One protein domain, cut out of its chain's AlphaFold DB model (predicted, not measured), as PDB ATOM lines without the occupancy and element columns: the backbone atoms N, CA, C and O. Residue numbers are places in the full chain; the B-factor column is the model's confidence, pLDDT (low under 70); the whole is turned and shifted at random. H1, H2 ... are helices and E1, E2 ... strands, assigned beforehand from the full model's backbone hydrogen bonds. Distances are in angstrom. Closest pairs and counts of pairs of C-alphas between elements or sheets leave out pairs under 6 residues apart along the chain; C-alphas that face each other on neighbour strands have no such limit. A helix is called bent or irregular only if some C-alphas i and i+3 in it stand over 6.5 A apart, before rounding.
ATOM      1  N   ARG A 508      13.251 -49.967  13.826       75.75
ATOM      2  CA  ARG A 508      13.740 -50.690  12.646       75.75
ATOM      3  C   ARG A 508      15.160 -51.189  12.875       75.75
ATOM      4  O   ARG A 508      15.994 -50.519  13.492       75.75
ATOM      5  N   THR A 509      15.451 -52.372  12.355       67.94
ATOM      6  CA  THR A 509      16.757 -53.031  12.512       67.94
ATOM      7  C   THR A 509      17.867 -52.217  11.841       67.94
ATOM      8  O   THR A 509      18.963 -52.082  12.389       67.94
ATOM      9  N   GLU A 510      17.531 -51.608  10.706       74.50
ATOM     10  CA  GLU A 510      18.373 -50.760   9.863       74.50
ATOM     11  C   GLU A 510      18.552 -49.345  10.417       74.50
ATOM     12  O   GLU A 510      19.429 -48.618   9.959       74.50
ATOM     13  N   PHE A 511      17.772 -48.949  11.430       84.00
ATOM     14  CA  PHE A 511      17.852 -47.605  11.985       84.00
ATOM     15  C   PHE A 511      19.220 -47.354  12.634       84.00
ATOM     16  O   PHE A 511      19.616 -47.999  13.625       84.00
ATOM     17  N   VAL A 512      19.924 -46.361  12.092       85.00
ATOM     18  CA  VAL A 512      21.240 -45.919  12.555       85.00
ATOM     19  C   VAL A 512      21.084 -44.681  13.431       85.00
ATOM     20  O   VAL A 512      20.450 -43.697  13.056       85.00
ATOM     21  N   GLY A 513      21.691 -44.691  14.612       86.50
ATOM     22  CA  GLY A 513      21.639 -43.553  15.520       86.50
ATOM     23  C   GLY A 513      22.645 -43.666  16.651       86.50
ATOM     24  O   GLY A 513      23.164 -44.744  16.937       86.50
ATOM     25  N   GLU A 514      22.900 -42.538  17.299       88.06
ATOM     26  CA  GLU A 514      23.721 -42.459  18.505       88.06
ATOM     27  C   GLU A 514      22.889 -42.941  19.702       88.06
ATOM     28  O   GLU A 514      21.701 -42.625  19.801       88.06
ATOM     29  N   ILE A 515      23.481 -43.730  20.604       87.00
ATOM     30  CA  ILE A 515      22.788 -44.171  21.821       87.00
ATOM     31  C   ILE A 515      22.746 -42.992  22.792       87.00
ATOM     32  O   ILE A 515      23.787 -42.472  23.188       87.00
ATOM     33  N   ARG A 516      21.541 -42.586  23.191       86.94
ATOM     34  CA  ARG A 516      21.307 -41.580  24.231       86.94
ATOM     35  C   ARG A 516      20.314 -42.100  25.259       86.94
ATOM     36  O   ARG A 516      19.503 -42.971  24.958       86.94
ATOM     37  N   THR A 517      20.307 -41.524  26.451       88.75
ATOM     38  CA  THR A 517      19.240 -41.781  27.422       88.75
ATOM     39  C   THR A 517      17.961 -41.065  26.984       88.75
ATOM     40  O   THR A 517      17.994 -39.867  26.693       88.75
ATOM     41  N   SER A 518      16.840 -41.786  26.913       85.12
ATOM     42  CA  SER A 518      15.543 -41.201  26.562       85.12
ATOM     43  C   SER A 518      15.109 -40.180  27.619       85.12
ATOM     44  O   SER A 518      15.071 -40.525  28.802       85.12
ATOM     45  N   PRO A 519      14.714 -38.954  27.227       88.19
ATOM     46  CA  PRO A 519      14.235 -37.943  28.169       88.19
ATOM     47  C   PRO A 519      12.858 -38.277  28.761       88.19
ATOM     48  O   PRO A 519      12.470 -37.670  29.753       88.19
ATOM     49  N   VAL A 520      12.116 -39.213  28.153       84.56
ATOM     50  CA  VAL A 520      10.770 -39.612  28.595       84.56
ATOM     51  C   VAL A 520      10.826 -40.890  29.423       84.56
ATOM     52  O   VAL A 520      10.282 -40.942  30.518       84.56
ATOM     53  N   THR A 521      11.494 -41.928  28.911       82.69
ATOM     54  CA  THR A 521      11.471 -43.262  29.535       82.69
ATOM     55  C   THR A 521      12.681 -43.547  30.420       82.69
ATOM     56  O   THR A 521      12.685 -44.550  31.126       82.69
ATOM     57  N   GLY A 522      13.742 -42.734  30.350       84.56
ATOM     58  CA  GLY A 522      15.004 -42.974  31.063       84.56
ATOM     59  C   GLY A 522      15.805 -44.188  30.569       84.56
ATOM     60  O   GLY A 522      16.903 -44.435  31.060       84.56
ATOM     61  N   LYS A 523      15.294 -44.944  29.587       82.81
ATOM     62  CA  LYS A 523      15.971 -46.103  28.983       82.81
ATOM     63  C   LYS A 523      16.942 -45.652  27.878       82.81
ATOM     64  O   LYS A 523      16.690 -44.622  27.245       82.81
ATOM     65  N   PRO A 524      18.033 -46.394  27.609       82.31
ATOM     66  CA  PRO A 524      18.891 -46.117  26.459       82.31
ATOM     67  C   PRO A 524      18.104 -46.299  25.151       82.31
ATOM     68  O   PRO A 524      17.493 -47.342  24.926       82.31
ATOM     69  N   GLU A 525      18.118 -45.293  24.278       83.38
ATOM     70  CA  GLU A 525      17.482 -45.309  22.959       83.38
ATOM     71  C   GLU A 525      18.455 -44.867  21.855       83.38
ATOM     72  O   GLU A 525      19.330 -44.029  22.070       83.38
ATOM     73  N   LYS A 526      18.279 -45.394  20.637       85.38
ATOM     74  CA  LYS A 526      18.951 -44.856  19.446       85.38
ATOM     75  C   LYS A 526      18.296 -43.534  19.036       85.38
ATOM     76  O   LYS A 526      17.071 -43.458  18.912       85.38
ATOM     77  N   TYR A 527      19.105 -42.521  18.751       87.94
ATOM     78  CA  TYR A 527      18.658 -41.201  18.322       87.94
ATOM     79  C   TYR A 527      19.352 -40.733  17.044       87.94
ATOM     80  O   TYR A 527      20.569 -40.836  16.900       87.94
ATOM     81  N   PHE A 528      18.560 -40.153  16.140       92.12
ATOM     82  CA  PHE A 528      19.039 -39.518  14.918       92.12
ATOM     83  C   PHE A 528      18.616 -38.036  14.875       92.12
ATOM     84  O   PHE A 528      17.406 -37.763  14.864       92.12
ATOM     85  N   PRO A 529      19.568 -37.076  14.841       92.56
ATOM     86  CA  PRO A 529      19.277 -35.642  14.887       92.56
ATOM     87  C   PRO A 529      18.330 -35.150  13.786       92.56
ATOM     88  O   PRO A 529      18.515 -35.440  12.605       92.56
ATOM     89  N   SER A 530      17.350 -34.322  14.159       90.81
ATOM     90  CA  SER A 530      16.325 -33.826  13.226       90.81
ATOM     91  C   SER A 530      16.889 -32.985  12.079       90.81
ATOM     92  O   SER A 530      16.372 -33.055  10.970       90.81
ATOM     93  N   TRP A 531      17.951 -32.206  12.306       91.38
ATOM     94  CA  TRP A 531      18.556 -31.388  11.248       91.38
ATOM     95  C   TRP A 531      19.252 -32.244  10.180       91.38
ATOM     96  O   TRP A 531      19.090 -31.963   8.996       91.38
ATOM     97  N   LYS A 532      19.936 -33.332  10.579       93.75
ATOM     98  CA  LYS A 532      20.513 -34.313   9.643       93.75
ATOM     99  C   LYS A 532      19.404 -34.937   8.797       93.75
ATOM    100  O   LYS A 532      19.525 -35.019   7.584       93.75
ATOM    101  N   ARG A 533      18.274 -35.266   9.427       92.25
ATOM    102  CA  ARG A 533      17.093 -35.803   8.737       92.25
ATOM    103  C   ARG A 533      16.488 -34.834   7.727       92.25
ATOM    104  O   ARG A 533      16.134 -35.253   6.636       92.25
ATOM    105  N   ARG A 534      16.416 -33.537   8.049       92.88
ATOM    106  CA  ARG A 534      15.964 -32.504   7.098       92.88
ATOM    107  C   ARG A 534      16.865 -32.419   5.865       92.88
ATOM    108  O   ARG A 534      16.353 -32.210   4.773       92.88
ATOM    109  N   ILE A 535      18.174 -32.614   6.027       94.50
ATOM    110  CA  ILE A 535      19.109 -32.695   4.896       94.50
ATOM    111  C   ILE A 535      18.839 -33.957   4.068       94.50
ATOM    112  O   ILE A 535      18.804 -33.864   2.846       94.50
ATOM    113  N   CYS A 536      18.577 -35.106   4.701       94.19
ATOM    114  CA  CYS A 536      18.173 -36.317   3.977       94.19
ATOM    115  C   CYS A 536      16.861 -36.117   3.198       94.19
ATOM    116  O   CYS A 536      16.789 -36.517   2.042       94.19
ATOM    117  N   TYR A 537      15.858 -35.441   3.778       93.75
ATOM    118  CA  TYR A 537      14.620 -35.093   3.064       93.75
ATOM    119  C   TYR A 537      14.890 -34.195   1.855       93.75
ATOM    120  O   TYR A 537      14.335 -34.422   0.783       93.75
ATOM    121  N   LEU A 538      15.776 -33.202   1.994       93.81
ATOM    122  CA  LEU A 538      16.180 -32.362   0.869       93.81
ATOM    123  C   LEU A 538      16.898 -33.180  -0.216       93.81
ATOM    124  O   LEU A 538      16.610 -33.007  -1.395       93.81
ATOM    125  N   ALA A 539      17.792 -34.094   0.167       94.31
ATOM    126  CA  ALA A 539      18.474 -34.980  -0.773       94.31
ATOM    127  C   ALA A 539      17.486 -35.898  -1.513       94.31
ATOM    128  O   ALA A 539      17.565 -36.010  -2.733       94.31
ATOM    129  N   SER A 540      16.518 -36.487  -0.805       94.06
ATOM    130  CA  SER A 540      15.450 -37.285  -1.414       94.06
ATOM    131  C   SER A 540      14.619 -36.475  -2.414       94.06
ATOM    132  O   SER A 540      14.318 -36.967  -3.505       94.06
ATOM    133  N   PHE A 541      14.266 -35.235  -2.068       91.62
ATOM    134  CA  PHE A 541      13.537 -34.350  -2.970       91.62
ATOM    135  C   PHE A 541      14.343 -34.074  -4.246       91.62
ATOM    136  O   PHE A 541      13.829 -34.252  -5.346       91.62
ATOM    137  N   LEU A 542      15.628 -33.727  -4.110       93.56
ATOM    138  CA  LEU A 542      16.514 -33.473  -5.250       93.56
ATOM    139  C   LEU A 542      16.700 -34.709  -6.143       93.56
ATOM    140  O   LEU A 542      16.721 -34.569  -7.364       93.56
ATOM    141  N   LEU A 543      16.787 -35.908  -5.560       93.44
ATOM    142  CA  LEU A 543      16.870 -37.173  -6.303       93.44
ATOM    143  C   LEU A 543      15.576 -37.519  -7.056       93.44
ATOM    144  O   LEU A 543      15.629 -38.244  -8.047       93.44
ATOM    145  N   SER A 544      14.431 -36.987  -6.623       91.44
ATOM    146  CA  SER A 544      13.139 -37.201  -7.288       91.44
ATOM    147  C   SER A 544      12.918 -36.267  -8.489       91.44
ATOM    148  O   SER A 544      12.160 -36.607  -9.397       91.44
ATOM    149  N   LEU A 545      13.591 -35.108  -8.539       91.44
ATOM    150  CA  LEU A 545      13.402 -34.101  -9.597       91.44
ATOM    151  C   LEU A 545      13.674 -34.605 -11.030       91.44
ATOM    152  O   LEU A 545      12.890 -34.254 -11.912       91.44
ATOM    153  N   PRO A 546      14.715 -35.419 -11.312       93.19
ATOM    154  CA  PRO A 546      14.949 -35.937 -12.660       93.19
ATOM    155  C   PRO A 546      13.784 -36.783 -13.177       93.19
ATOM    156  O   PRO A 546      13.338 -36.583 -14.304       93.19
ATOM    157  N   PHE A 547      13.232 -37.664 -12.342       91.75
ATOM    158  CA  PHE A 547      12.087 -38.498 -12.714       91.75
ATOM    159  C   PHE A 547      10.831 -37.660 -12.934       91.75
ATOM    160  O   PHE A 547      10.113 -37.882 -13.905       91.75
ATOM    161  N   LEU A 548      10.619 -36.637 -12.098       90.56
ATOM    162  CA  LEU A 548       9.526 -35.688 -12.293       90.56
ATOM    163  C   LEU A 548       9.669 -34.975 -13.645       90.56
ATOM    164  O   LEU A 548       8.716 -34.896 -14.412       90.56
ATOM    165  N   SER A 549      10.881 -34.520 -13.981       90.44
ATOM    166  CA  SER A 549      11.155 -33.861 -15.262       90.44
ATOM    167  C   SER A 549      10.975 -34.791 -16.467       90.44
ATOM    168  O   SER A 549      10.489 -34.349 -17.506       90.44
ATOM    169  N   MET A 550      11.297 -36.083 -16.325       91.56
ATOM    170  CA  MET A 550      11.040 -37.097 -17.352       91.56
ATOM    171  C   MET A 550       9.541 -37.309 -17.576       91.56
ATOM    172  O   MET A 550       9.122 -37.369 -18.731       91.56
ATOM    173  N   GLY A 551       8.737 -37.362 -16.507       89.50
ATOM    174  CA  GLY A 551       7.274 -37.431 -16.600       89.50
ATOM    175  C   GLY A 551       6.687 -36.210 -17.313       89.50
ATOM    176  O   GLY A 551       5.970 -36.353 -18.303       89.50
ATOM    177  N   VAL A 552       7.095 -34.996 -16.913       89.31
ATOM    178  CA  VAL A 552       6.691 -33.749 -17.594       89.31
ATOM    179  C   VAL A 552       7.076 -33.772 -19.075       89.31
ATOM    180  O   VAL A 552       6.277 -33.388 -19.926       89.31
ATOM    181  N   MET A 553       8.283 -34.231 -19.408       89.50
ATOM    182  CA  MET A 553       8.726 -34.336 -20.798       89.50
ATOM    183  C   MET A 553       7.864 -35.330 -21.586       89.50
ATOM    184  O   MET A 553       7.410 -35.005 -22.680       89.50
ATOM    185  N   ALA A 554       7.592 -36.515 -21.032       88.12
ATOM    186  CA  ALA A 554       6.727 -37.516 -21.656       88.12
ATOM    187  C   ALA A 554       5.308 -36.977 -21.904       88.12
ATOM    188  O   ALA A 554       4.734 -37.225 -22.967       88.12
ATOM    189  N   MET A 555       4.771 -36.189 -20.967       85.88
ATOM    190  CA  MET A 555       3.516 -35.462 -21.147       85.88
ATOM    191  C   MET A 555       3.608 -34.458 -22.302       85.88
ATOM    192  O   MET A 555       2.765 -34.489 -23.194       85.88
ATOM    193  N   ILE A 556       4.618 -33.581 -22.327       87.50
ATOM    194  CA  ILE A 556       4.762 -32.569 -23.388       87.50
ATOM    195  C   ILE A 556       4.844 -33.241 -24.766       87.50
ATOM    196  O   ILE A 556       4.195 -32.791 -25.712       87.50
ATOM    197  N   LEU A 557       5.600 -34.335 -24.888       88.19
ATOM    198  CA  LEU A 557       5.698 -35.109 -26.127       88.19
ATOM    199  C   LEU A 557       4.331 -35.667 -26.550       88.19
ATOM    200  O   LEU A 557       3.958 -35.538 -27.715       88.19
ATOM    201  N   SER A 558       3.566 -36.233 -25.611       85.31
ATOM    202  CA  SER A 558       2.214 -36.740 -25.868       85.31
ATOM    203  C   SER A 558       1.254 -35.633 -26.312       85.31
ATOM    204  O   SER A 558       0.565 -35.779 -27.319       85.31
ATOM    205  N   LEU A 559       1.264 -34.483 -25.632       82.69
ATOM    206  CA  LEU A 559       0.412 -33.340 -25.970       82.69
ATOM    207  C   LEU A 559       0.714 -32.776 -27.367       82.69
ATOM    208  O   LEU A 559      -0.213 -32.387 -28.078       82.69
ATOM    209  N   ASN A 560       1.984 -32.764 -27.785       87.12
ATOM    210  CA  ASN A 560       2.366 -32.397 -29.153       87.12
ATOM    211  C   ASN A 560       1.881 -33.428 -30.180       87.12
ATOM    212  O   ASN A 560       1.358 -33.045 -31.221       87.12
ATOM    213  N   LEU A 561       2.024 -34.726 -29.892       85.19
ATOM    214  CA  LEU A 561       1.582 -35.809 -30.781       85.19
ATOM    215  C   LEU A 561       0.058 -35.899 -30.926       85.19
ATOM    216  O   LEU A 561      -0.420 -36.338 -31.965       85.19
ATOM    217  N   ASN A 562      -0.690 -35.479 -29.906       78.88
ATOM    218  CA  ASN A 562      -2.146 -35.336 -29.956       78.88
ATOM    219  C   ASN A 562      -2.594 -34.016 -30.610       78.88
ATOM    220  O   ASN A 562      -3.788 -33.795 -30.804       78.88
ATOM    221  N   GLY A 563      -1.651 -33.126 -30.935       77.69
ATOM    222  CA  GLY A 563      -1.935 -31.845 -31.575       77.69
ATOM    223  C   GLY A 563      -2.623 -30.832 -30.667       77.69
ATOM    224  O   GLY A 563      -3.216 -29.892 -31.179       77.69
ATOM    225  N   TYR A 564      -2.559 -30.987 -29.340       76.69
ATOM    226  CA  TYR A 564      -3.150 -30.020 -28.408       76.69
ATOM    227  C   TYR A 564      -2.396 -28.691 -28.379       76.69
ATOM    228  O   TYR A 564      -2.973 -27.658 -28.045       76.69
ATOM    229  N   ILE A 565      -1.097 -28.695 -28.684       80.56
ATOM    230  CA  ILE A 565      -0.278 -27.480 -28.689       80.56
ATOM    231  C   ILE A 565      -0.384 -26.819 -30.064       80.56
ATOM    232  O   ILE A 565       0.318 -27.192 -30.998       80.56
ATOM    233  N   HIS A 566      -1.280 -25.839 -30.180       71.56
ATOM    234  CA  HIS A 566      -1.510 -25.098 -31.426       71.56
ATOM    235  C   HIS A 566      -0.595 -23.877 -31.594       71.56
ATOM    236  O   HIS A 566      -0.369 -23.422 -32.716       71.56
ATOM    237  N   ASP A 567      -0.072 -23.344 -30.488       77.12
ATOM    238  CA  ASP A 567       0.781 -22.161 -30.498       77.12
ATOM    239  C   ASP A 567       2.209 -22.511 -30.936       77.12
ATOM    240  O   ASP A 567       2.970 -23.144 -30.200       77.12
ATOM    241  N   LYS A 568       2.570 -22.074 -32.147       77.94
ATOM    242  CA  LYS A 568       3.882 -22.318 -32.761       77.94
ATOM    243  C   LYS A 568       5.010 -21.506 -32.117       77.94
ATOM    244  O   LYS A 568       6.173 -21.831 -32.350       77.94
ATOM    245  N   GLU A 569       4.689 -20.468 -31.343       76.25
ATOM    246  CA  GLU A 569       5.671 -19.629 -30.640       76.25
ATOM    247  C   GLU A 569       5.992 -20.152 -29.230       76.25
ATOM    248  O   GLU A 569       6.962 -19.718 -28.601       76.25
ATOM    249  N   SER A 570       5.215 -21.118 -28.735       79.00
ATOM    250  CA  SER A 570       5.390 -21.685 -27.405       79.00
ATOM    251  C   SER A 570       6.684 -22.514 -27.299       79.00
ATOM    252  O   SER A 570       6.957 -23.347 -28.167       79.00
ATOM    253  N   PRO A 571       7.470 -22.392 -26.210       79.12
ATOM    254  CA  PRO A 571       8.725 -23.139 -26.033       79.12
ATOM    255  C   PRO A 571       8.533 -24.658 -25.893       79.12
ATOM    256  O   PRO A 571       9.502 -25.412 -25.939       79.12
ATOM    257  N   ILE A 572       7.294 -25.103 -25.690       84.31
ATOM    258  CA  ILE A 572       6.892 -26.508 -25.559       84.31
ATOM    259  C   ILE A 572       6.324 -27.088 -26.865       84.31
ATOM    260  O   ILE A 572       5.966 -28.266 -26.891       84.31
ATOM    261  N   TYR A 573       6.259 -26.298 -27.944       84.31
ATOM    262  CA  TYR A 573       5.832 -26.754 -29.265       84.31
ATOM    263  C   TYR A 573       6.984 -27.412 -30.033       84.31
ATOM    264  O   TYR A 573       8.024 -26.805 -30.296       84.31
ATOM    265  N   PHE A 574       6.773 -28.655 -30.458       85.69
ATOM    266  CA  PHE A 574       7.711 -29.412 -31.280       85.69
ATOM    267  C   PHE A 574       7.115 -29.656 -32.668       85.69
ATOM    268  O   PHE A 574       6.316 -30.572 -32.869       85.69
ATOM    269  N   ALA A 575       7.557 -28.867 -33.654       81.12
ATOM    270  CA  ALA A 575       7.034 -28.897 -35.024       81.12
ATOM    271  C   ALA A 575       7.088 -30.286 -35.687       81.12
ATOM    272  O   ALA A 575       6.183 -30.660 -36.427       81.12
ATOM    273  N   THR A 576       8.129 -31.070 -35.401       83.12
ATOM    274  CA  THR A 576       8.306 -32.425 -35.945       83.12
ATOM    275  C   THR A 576       7.268 -33.419 -35.431       83.12
ATOM    276  O   THR A 576       6.896 -34.332 -36.160       83.12
ATOM    277  N   LEU A 577       6.806 -33.256 -34.188       83.62
ATOM    278  CA  LEU A 577       5.838 -34.149 -33.549       83.62
ATOM    279  C   LEU A 577       4.403 -33.714 -33.850       83.62
ATOM    280  O   LEU A 577       3.572 -34.552 -34.188       83.62
ATOM    281  N   SER A 578       4.146 -32.405 -33.809       83.06
ATOM    282  CA  SER A 578       2.848 -31.804 -34.140       83.06
ATOM    283  C   SER A 578       2.379 -32.141 -35.558       83.06
ATOM    284  O   SER A 578       1.186 -32.312 -35.785       83.06
ATOM    285  N   HIS A 579       3.297 -32.287 -36.520       83.62
ATOM    286  CA  HIS A 579       2.944 -32.605 -37.907       83.62
ATOM    287  C   HIS A 579       2.140 -33.911 -38.051       83.62
ATOM    288  O   HIS A 579       1.296 -34.026 -38.934       83.62
ATOM    289  N   PHE A 580       2.338 -34.889 -37.159       82.56
ATOM    290  CA  PHE A 580       1.574 -36.140 -37.193       82.56
ATOM    291  C   PHE A 580       0.109 -35.983 -36.763       82.56
ATOM    292  O   PHE A 580      -0.695 -36.870 -37.062       82.56
ATOM    293  N   ALA A 581      -0.224 -34.884 -36.083       82.50
ATOM    294  CA  ALA A 581      -1.564 -34.559 -35.607       82.50
ATOM    295  C   ALA A 581      -2.325 -33.588 -36.530       82.50
ATOM    296  O   ALA A 581      -3.517 -33.362 -36.326       82.50
ATOM    297  N   GLU A 582      -1.654 -33.002 -37.529       83.25
ATOM    298  CA  GLU A 582      -2.287 -32.123 -38.521       83.25
ATOM    299  C   GLU A 582      -3.301 -32.900 -39.387       83.25
ATOM    300  O   GLU A 582      -3.121 -34.102 -39.584       83.25
ATOM    301  N   PRO A 583      -4.354 -32.251 -39.930       76.88
ATOM    302  CA  PRO A 583      -5.391 -32.922 -40.722       76.88
ATOM    303  C   PRO A 583      -4.813 -33.792 -41.850       76.88
ATOM    304  O   PRO A 583      -4.015 -33.320 -42.664       76.88
ATOM    305  N   GLY A 584      -5.206 -35.069 -41.896       74.62
ATOM    306  CA  GLY A 584      -4.626 -36.081 -42.797       74.62
ATOM    307  C   GLY A 584      -3.378 -36.807 -42.264       74.62
ATOM    308  O   GLY A 584      -2.851 -37.694 -42.940       74.62
ATOM    309  N   GLY A 585      -2.916 -36.467 -41.061       81.50
ATOM    310  CA  GLY A 585      -1.839 -37.138 -40.338       81.50
ATOM    311  C   GLY A 585      -2.248 -38.476 -39.709       81.50
ATOM    312  O   GLY A 585      -3.423 -38.838 -39.603       81.50
ATOM    313  N   ILE A 586      -1.251 -39.247 -39.263       83.56
ATOM    314  CA  ILE A 586      -1.471 -40.582 -38.678       83.56
ATOM    315  C   ILE A 586      -2.207 -40.480 -37.334       83.56
ATOM    316  O   ILE A 586      -3.032 -41.336 -37.039       83.56
ATOM    317  N   PHE A 587      -1.946 -39.438 -36.543       81.69
ATOM    318  CA  PHE A 587      -2.537 -39.237 -35.214       81.69
ATOM    319  C   PHE A 587      -3.619 -38.154 -35.192       81.69
ATOM    320  O   PHE A 587      -4.102 -37.773 -34.130       81.69
ATOM    321  N   ALA A 588      -4.014 -37.662 -36.363       77.50
ATOM    322  CA  ALA A 588      -5.001 -36.608 -36.488       77.50
ATOM    323  C   ALA A 588      -6.401 -37.072 -36.046       77.50
ATOM    324  O   ALA A 588      -6.780 -38.237 -36.208       77.50
ATOM    325  N   ALA A 589      -7.187 -36.146 -35.491       71.75
ATOM    326  CA  ALA A 589      -8.531 -36.435 -34.980       71.75
ATOM    327  C   ALA A 589      -9.530 -36.838 -36.083       71.75
ATOM    328  O   ALA A 589     -10.527 -37.500 -35.800       71.75
ATOM    329  N   ASP A 590      -9.264 -36.455 -37.332       76.81
ATOM    330  CA  ASP A 590     -10.044 -36.794 -38.525       76.81
ATOM    331  C   ASP A 590      -9.657 -38.153 -39.141       76.81
ATOM    332  O   ASP A 590     -10.269 -38.586 -40.121       76.81
ATOM    333  N   ASN A 591      -8.672 -38.858 -38.569       78.31
ATOM    334  CA  ASN A 591      -8.208 -40.137 -39.089       78.31
ATOM    335  C   ASN A 591      -9.252 -41.263 -38.873       78.31
ATOM    336  O   ASN A 591      -9.613 -41.561 -37.729       78.31
ATOM    337  N   PRO A 592      -9.690 -41.965 -39.940       74.69
ATOM    338  CA  PRO A 592     -10.734 -42.991 -39.855       74.69
ATOM    339  C   PRO A 592     -10.314 -44.282 -39.130       74.69
ATOM    340  O   PRO A 592     -11.177 -45.087 -38.791       74.69
ATOM    341  N   TYR A 593      -9.019 -44.499 -38.873       80.50
ATOM    342  CA  TYR A 593      -8.484 -45.718 -38.248       80.50
ATOM    343  C   TYR A 593      -8.149 -45.559 -36.755       80.50
ATOM    344  O   TYR A 593      -7.322 -46.303 -36.234       80.50
ATOM    345  N   TYR A 594      -8.769 -44.599 -36.057       74.44
ATOM    346  CA  TYR A 594      -8.539 -44.330 -34.624       74.44
ATOM    347  C   TYR A 594      -7.085 -43.976 -34.261       74.44
ATOM    348  O   TYR A 594      -6.659 -44.153 -33.120       74.44
ATOM    349  N   GLY A 595      -6.312 -43.448 -35.213       76.00
ATOM    350  CA  GLY A 595      -4.898 -43.122 -35.002       76.00
ATOM    351  C   GLY A 595      -4.643 -42.123 -33.864       76.00
ATOM    352  O   GLY A 595      -3.618 -42.216 -33.193       76.00
ATOM    353  N   TRP A 596      -5.613 -41.253 -33.566       74.56
ATOM    354  CA  TRP A 596      -5.589 -40.324 -32.428       74.56
ATOM    355  C   TRP A 596      -5.430 -41.001 -31.053       74.56
ATOM    356  O   TRP A 596      -5.012 -40.354 -30.103       74.56
ATOM    357  N   MET A 597      -5.729 -42.299 -30.915       73.56
ATOM    358  CA  MET A 597      -5.553 -43.022 -29.646       73.56
ATOM    359  C   MET A 597      -4.100 -43.447 -29.389       73.56
ATOM    360  O   MET A 597      -3.724 -43.704 -28.246       73.56
ATOM    361  N   VAL A 598      -3.276 -43.557 -30.437       80.38
ATOM    362  CA  VAL A 598      -1.920 -44.122 -30.342       80.38
ATOM    363  C   VAL A 598      -1.004 -43.305 -29.420       80.38
ATOM    364  O   VAL A 598      -0.364 -43.922 -28.564       80.38
ATOM    365  N   PRO A 599      -0.934 -41.959 -29.509       81.69
ATOM    366  CA  PRO A 599      -0.102 -41.174 -28.598       81.69
ATOM    367  C   PRO A 599      -0.555 -41.264 -27.140       81.69
ATOM    368  O   PRO A 599       0.286 -41.288 -26.244       81.69
ATOM    369  N   THR A 600      -1.865 -41.361 -26.906       74.19
ATOM    370  CA  THR A 600      -2.445 -41.524 -25.567       74.19
ATOM    371  C   THR A 600      -2.069 -42.879 -24.964       74.19
ATOM    372  O   THR A 600      -1.557 -42.930 -23.850       74.19
ATOM    373  N   ILE A 601      -2.201 -43.976 -25.721       76.31
ATOM    374  CA  ILE A 601      -1.772 -45.315 -25.276       76.31
ATOM    375  C   ILE A 601      -0.254 -45.354 -25.043       76.31
ATOM    376  O   ILE A 601       0.214 -45.885 -24.035       76.31
ATOM    377  N   GLY A 602       0.527 -44.777 -25.962       79.56
ATOM    378  CA  GLY A 602       1.983 -44.700 -25.847       79.56
ATOM    379  C   GLY A 602       2.429 -43.926 -24.606       79.56
ATOM    380  O   GLY A 602       3.327 -44.379 -23.897       79.56
ATOM    381  N   HIS A 603       1.765 -42.809 -24.304       82.19
ATOM    382  CA  HIS A 603       1.983 -42.043 -23.079       82.19
ATOM    383  C   HIS A 603       1.734 -42.905 -21.840       82.19
ATOM    384  O   HIS A 603       2.643 -43.051 -21.026       82.19
ATOM    385  N   SER A 604       0.580 -43.575 -21.750       78.06
ATOM    386  CA  SER A 604       0.268 -44.459 -20.623       78.06
ATOM    387  C   SER A 604       1.314 -45.566 -20.425       78.06
ATOM    388  O   SER A 604       1.671 -45.884 -19.293       78.06
ATOM    389  N   LEU A 605       1.856 -46.154 -21.498       81.38
ATOM    390  CA  LEU A 605       2.914 -47.172 -21.398       81.38
ATOM    391  C   LEU A 605       4.238 -46.604 -20.865       81.38
ATOM    392  O   LEU A 605       4.875 -47.235 -20.019       81.38
ATOM    393  N   VAL A 606       4.650 -45.428 -21.348       87.19
ATOM    394  CA  VAL A 606       5.874 -44.748 -20.892       87.19
ATOM    395  C   VAL A 606       5.757 -44.363 -19.423       87.19
ATOM    396  O   VAL A 606       6.676 -44.623 -18.651       87.19
ATOM    397  N   ILE A 607       4.618 -43.805 -19.028       85.25
ATOM    398  CA  ILE A 607       4.330 -43.455 -17.641       85.25
ATOM    399  C   ILE A 607       4.403 -44.679 -16.730       85.25
ATOM    400  O   ILE A 607       5.136 -44.657 -15.746       85.25
ATOM    401  N   ASN A 608       3.747 -45.785 -17.097       82.06
ATOM    402  CA  ASN A 608       3.803 -47.016 -16.305       82.06
ATOM    403  C   ASN A 608       5.252 -47.508 -16.103       82.06
ATOM    404  O   ASN A 608       5.590 -48.038 -15.043       82.06
ATOM    405  N   LEU A 609       6.130 -47.336 -17.100       88.38
ATOM    406  CA  LEU A 609       7.553 -47.658 -16.969       88.38
ATOM    407  C   LEU A 609       8.272 -46.699 -16.008       88.38
ATOM    408  O   LEU A 609       9.049 -47.151 -15.167       88.38
ATOM    409  N   ILE A 610       8.017 -45.393 -16.116       90.81
ATOM    410  CA  ILE A 610       8.615 -44.383 -15.236       90.81
ATOM    411  C   ILE A 610       8.177 -44.609 -13.783       90.81
ATOM    412  O   ILE A 610       9.036 -44.594 -12.903       90.81
ATOM    413  N   ASN A 611       6.899 -44.896 -13.526       88.06
ATOM    414  CA  ASN A 611       6.368 -45.189 -12.191       88.06
ATOM    415  C   ASN A 611       7.060 -46.402 -11.557       88.06
ATOM    416  O   ASN A 611       7.515 -46.340 -10.412       88.06
ATOM    417  N   LYS A 612       7.248 -47.481 -12.333       87.75
ATOM    418  CA  LYS A 612       8.003 -48.668 -11.892       87.75
ATOM    419  C   LYS A 612       9.447 -48.334 -11.514       87.75
ATOM    420  O   LYS A 612       9.930 -48.810 -10.492       87.75
ATOM    421  N   LEU A 613      10.132 -47.506 -12.304       91.44
ATOM    422  CA  LEU A 613      11.497 -47.068 -11.992       91.44
ATOM    423  C   LEU A 613      11.535 -46.141 -10.768       91.44
ATOM    424  O   LEU A 613      12.430 -46.256  -9.927       91.44
ATOM    425  N   TYR A 614      10.564 -45.233 -10.654       93.81
ATOM    426  CA  TYR A 614      10.481 -44.287  -9.549       93.81
ATOM    427  C   TYR A 614      10.238 -44.990  -8.216       93.81
ATOM    428  O   TYR A 614      10.812 -44.573  -7.214       93.81
ATOM    429  N   ARG A 615       9.474 -46.090  -8.191       91.38
ATOM    430  CA  ARG A 615       9.266 -46.898  -6.981       91.38
ATOM    431  C   ARG A 615      10.585 -47.302  -6.318       91.38
ATOM    432  O   ARG A 615      10.785 -46.994  -5.145       91.38
ATOM    433  N   SER A 616      11.520 -47.881  -7.073       92.19
ATOM    434  CA  SER A 616      12.834 -48.275  -6.538       92.19
ATOM    435  C   SER A 616      13.655 -47.077  -6.049       92.19
ATOM    436  O   SER A 616      14.377 -47.162  -5.055       92.19
ATOM    437  N   VAL A 617      13.540 -45.929  -6.722       94.00
ATOM    438  CA  VAL A 617      14.214 -44.692  -6.300       94.00
ATOM    439  C   VAL A 617      13.588 -44.125  -5.029       94.00
ATOM    440  O   VAL A 617      14.312 -43.647  -4.155       94.00
ATOM    441  N   ALA A 618      12.265 -44.181  -4.897       94.62
ATOM    442  CA  ALA A 618      11.538 -43.719  -3.725       94.62
ATOM    443  C   ALA A 618      11.860 -44.580  -2.495       94.62
ATOM    444  O   ALA A 618      12.069 -44.020  -1.417       94.62
ATOM    445  N   GLU A 619      11.973 -45.901  -2.654       92.75
ATOM    446  CA  GLU A 619      12.439 -46.832  -1.615       92.75
ATOM    447  C   GLU A 619      13.857 -46.461  -1.160       92.75
ATOM    448  O   GLU A 619      14.061 -46.114   0.005       92.75
ATOM    449  N   TYR A 620      14.803 -46.357  -2.101       93.00
ATOM    450  CA  TYR A 620      16.184 -45.955  -1.809       93.00
ATOM    451  C   TYR A 620      16.279 -44.584  -1.118       93.00
ATOM    452  O   TYR A 620      17.014 -44.399  -0.144       93.00
ATOM    453  N   CYS A 621      15.510 -43.603  -1.591       94.44
ATOM    454  CA  CYS A 621      15.428 -42.288  -0.965       94.44
ATOM    455  C   CYS A 621      14.915 -42.375   0.477       94.44
ATOM    456  O   CYS A 621      15.407 -41.664   1.353       94.44
ATOM    457  N   THR A 622      13.929 -43.231   0.730       94.38
ATOM    458  CA  THR A 622      13.316 -43.383   2.052       94.38
ATOM    459  C   THR A 622      14.245 -44.127   3.021       94.38
ATOM    460  O   THR A 622      14.254 -43.821   4.215       94.38
ATOM    461  N   ASP A 623      15.115 -45.004   2.521       91.31
ATOM    462  CA  ASP A 623      16.188 -45.613   3.315       91.31
ATOM    463  C   ASP A 623      17.242 -44.589   3.749       91.31
ATOM    464  O   ASP A 623      17.642 -44.561   4.917       91.31
ATOM    465  N   ILE A 624      17.627 -43.664   2.859       91.31
ATOM    466  CA  ILE A 624      18.544 -42.553   3.187       91.31
ATOM    467  C   ILE A 624      17.971 -41.642   4.286       91.31
ATOM    468  O   ILE A 624      18.715 -41.076   5.095       91.31
ATOM    469  N   GLU A 625      16.647 -41.488   4.345       92.81
ATOM    470  CA  GLU A 625      15.971 -40.686   5.373       92.81
ATOM    471  C   GLU A 625      16.084 -41.270   6.784       92.81
ATOM    472  O   GLU A 625      15.884 -40.530   7.754       92.81
ATOM    473  N   ASN A 626      16.449 -42.553   6.906       91.62
ATOM    474  CA  ASN A 626      16.757 -43.236   8.161       91.62
ATOM    475  C   ASN A 626      15.643 -43.066   9.216       91.62
ATOM    476  O   ASN A 626      15.818 -42.447  10.273       91.62
ATOM    477  N   HIS A 627      14.454 -43.589   8.907       90.31
ATOM    478  CA  HIS A 627      13.289 -43.538   9.797       90.31
ATOM    479  C   HIS A 627      13.413 -44.509  10.977       90.31
ATOM    480  O   HIS A 627      13.904 -45.625  10.833       90.31
ATOM    481  N   LYS A 628      12.929 -44.090  12.156       85.12
ATOM    482  CA  LYS A 628      13.024 -44.879  13.400       85.12
ATOM    483  C   LYS A 628      12.113 -46.110  13.392       85.12
ATOM    484  O   LYS A 628      12.513 -47.139  13.929       85.12
ATOM    485  N   THR A 629      10.912 -46.000  12.827       84.06
ATOM    486  CA  THR A 629       9.882 -47.055  12.841       84.06
ATOM    487  C   THR A 629       9.415 -47.380  11.425       84.06
ATOM    488  O   THR A 629       9.577 -46.547  10.524       84.06
TER     489      THR A 629
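This is residues 508 to 629 of the 895 residues of the protein "Anoctamin" of Clytia hemisphaerica (UniProt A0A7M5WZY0). Two long helices, H1 and H3, run side by side in opposite ways and make a long, narrow rod, with a small hairpin of two strands, E1 and E2, beyond one end and the short helix H2 with two long links at the other. H1 is bent into two arms, H1a and H1b, and H3 comes back along both of them, so that the first and last printed residues lie near each other at the strand end. The printed part has 122 residues, with two named strands and three named helices in the order E1, E2, H1, H2, H3; the sheet, in the order E1 - E2, is antiparallel, and the class is mostly helix. The whole is extended, with a radius of gyration of the C-alphas of 23.6 A, and the C-alphas span 76 by 29 by 19 A.

E1, residues 514 to 517, and E2, residues 524 to 527, form an antiparallel hairpin, with 136 degrees between their directions. The C-alphas of Ile 515 and Lys 526 face each other at 4.6 A; N 514 and O 527, at 2.9 A, and N 525 and O 516, at 2.8 A, are within hydrogen-bond range. Residues 530 to 561 were assigned as one helix, H1, by its hydrogen bonds, but it is bent: C-alphas 543 and 546 are 6.8 A apart. Its arms H1a, residues 530 to 543, and H1b, residues 546 to 561, stand at a shallow tilt of 30 degrees. E1 is apart from both arms. H2, residues 575 to 581, touches residues 557 to 561 of H1b alone, at a steep tilt of 56 degrees, the same way; the closest C-alphas, those of Asn 560 and Ser 578, are 5.0 A apart. H3, residues 595 to 624, touches H1b at a shallow tilt of 4 degrees, opposite ways, and the closest C-alphas, those of Ser 558 and Pro 599, are 5.7 A apart. With residues 617 to 624 alone H3 touches H1a, at a shallow tilt of 26 degrees, opposite ways; the C-alphas of Ser 540 and Cys 621 are closest, at 5.0 A. Two of these three touching pairs are at a shallow tilt, and the packing is mostly aligned, but only just. H2 and H3 are close but not clearly touching, with Ala 581 and Trp 596 the closest C-alphas at 7.7 A. H3 is apart from E1 and E2. In H1a and H1b every O i to N i+4 pair is within hydrogen-bond range, in H3 23 of 26; in H2 1 of 3 is, beside 2 of 4 O i to N i+3 pairs.

E1 begins at C-alpha 514, at (23.721, -42.459, 18.505), and is 10.0 A long; E2 is 9.5 A long. H1a begins at C-alpha 530, at (16.325, -33.826, 13.226), and is 19.8 A long; H1b is 22.5 A long. H2 is 10.3 A long. H3, 44.8 A long, ends at C-alpha 624, at (18.544, -42.553, 3.187). It has a kink of 25 degrees near residue 614 and is irregular, but only just: C-alphas 596 and 599 are 6.7 A apart.

The two C-alphas farthest apart, those of Gly 522 and Gly 584, are 76.7 A apart, while the C-alphas of Arg 508 and Thr 629 are 5.3 A apart. The printed part has no cut. The links from H1 to H2 and from H2 to H3 are long, residues 562 to 574 and 582 to 594; the link from E1 to E2 is short and that from E2 to H1 is tight. The mean pLDDT of the printed part is 85.3, and one printed residue, Thr 509, is under 70.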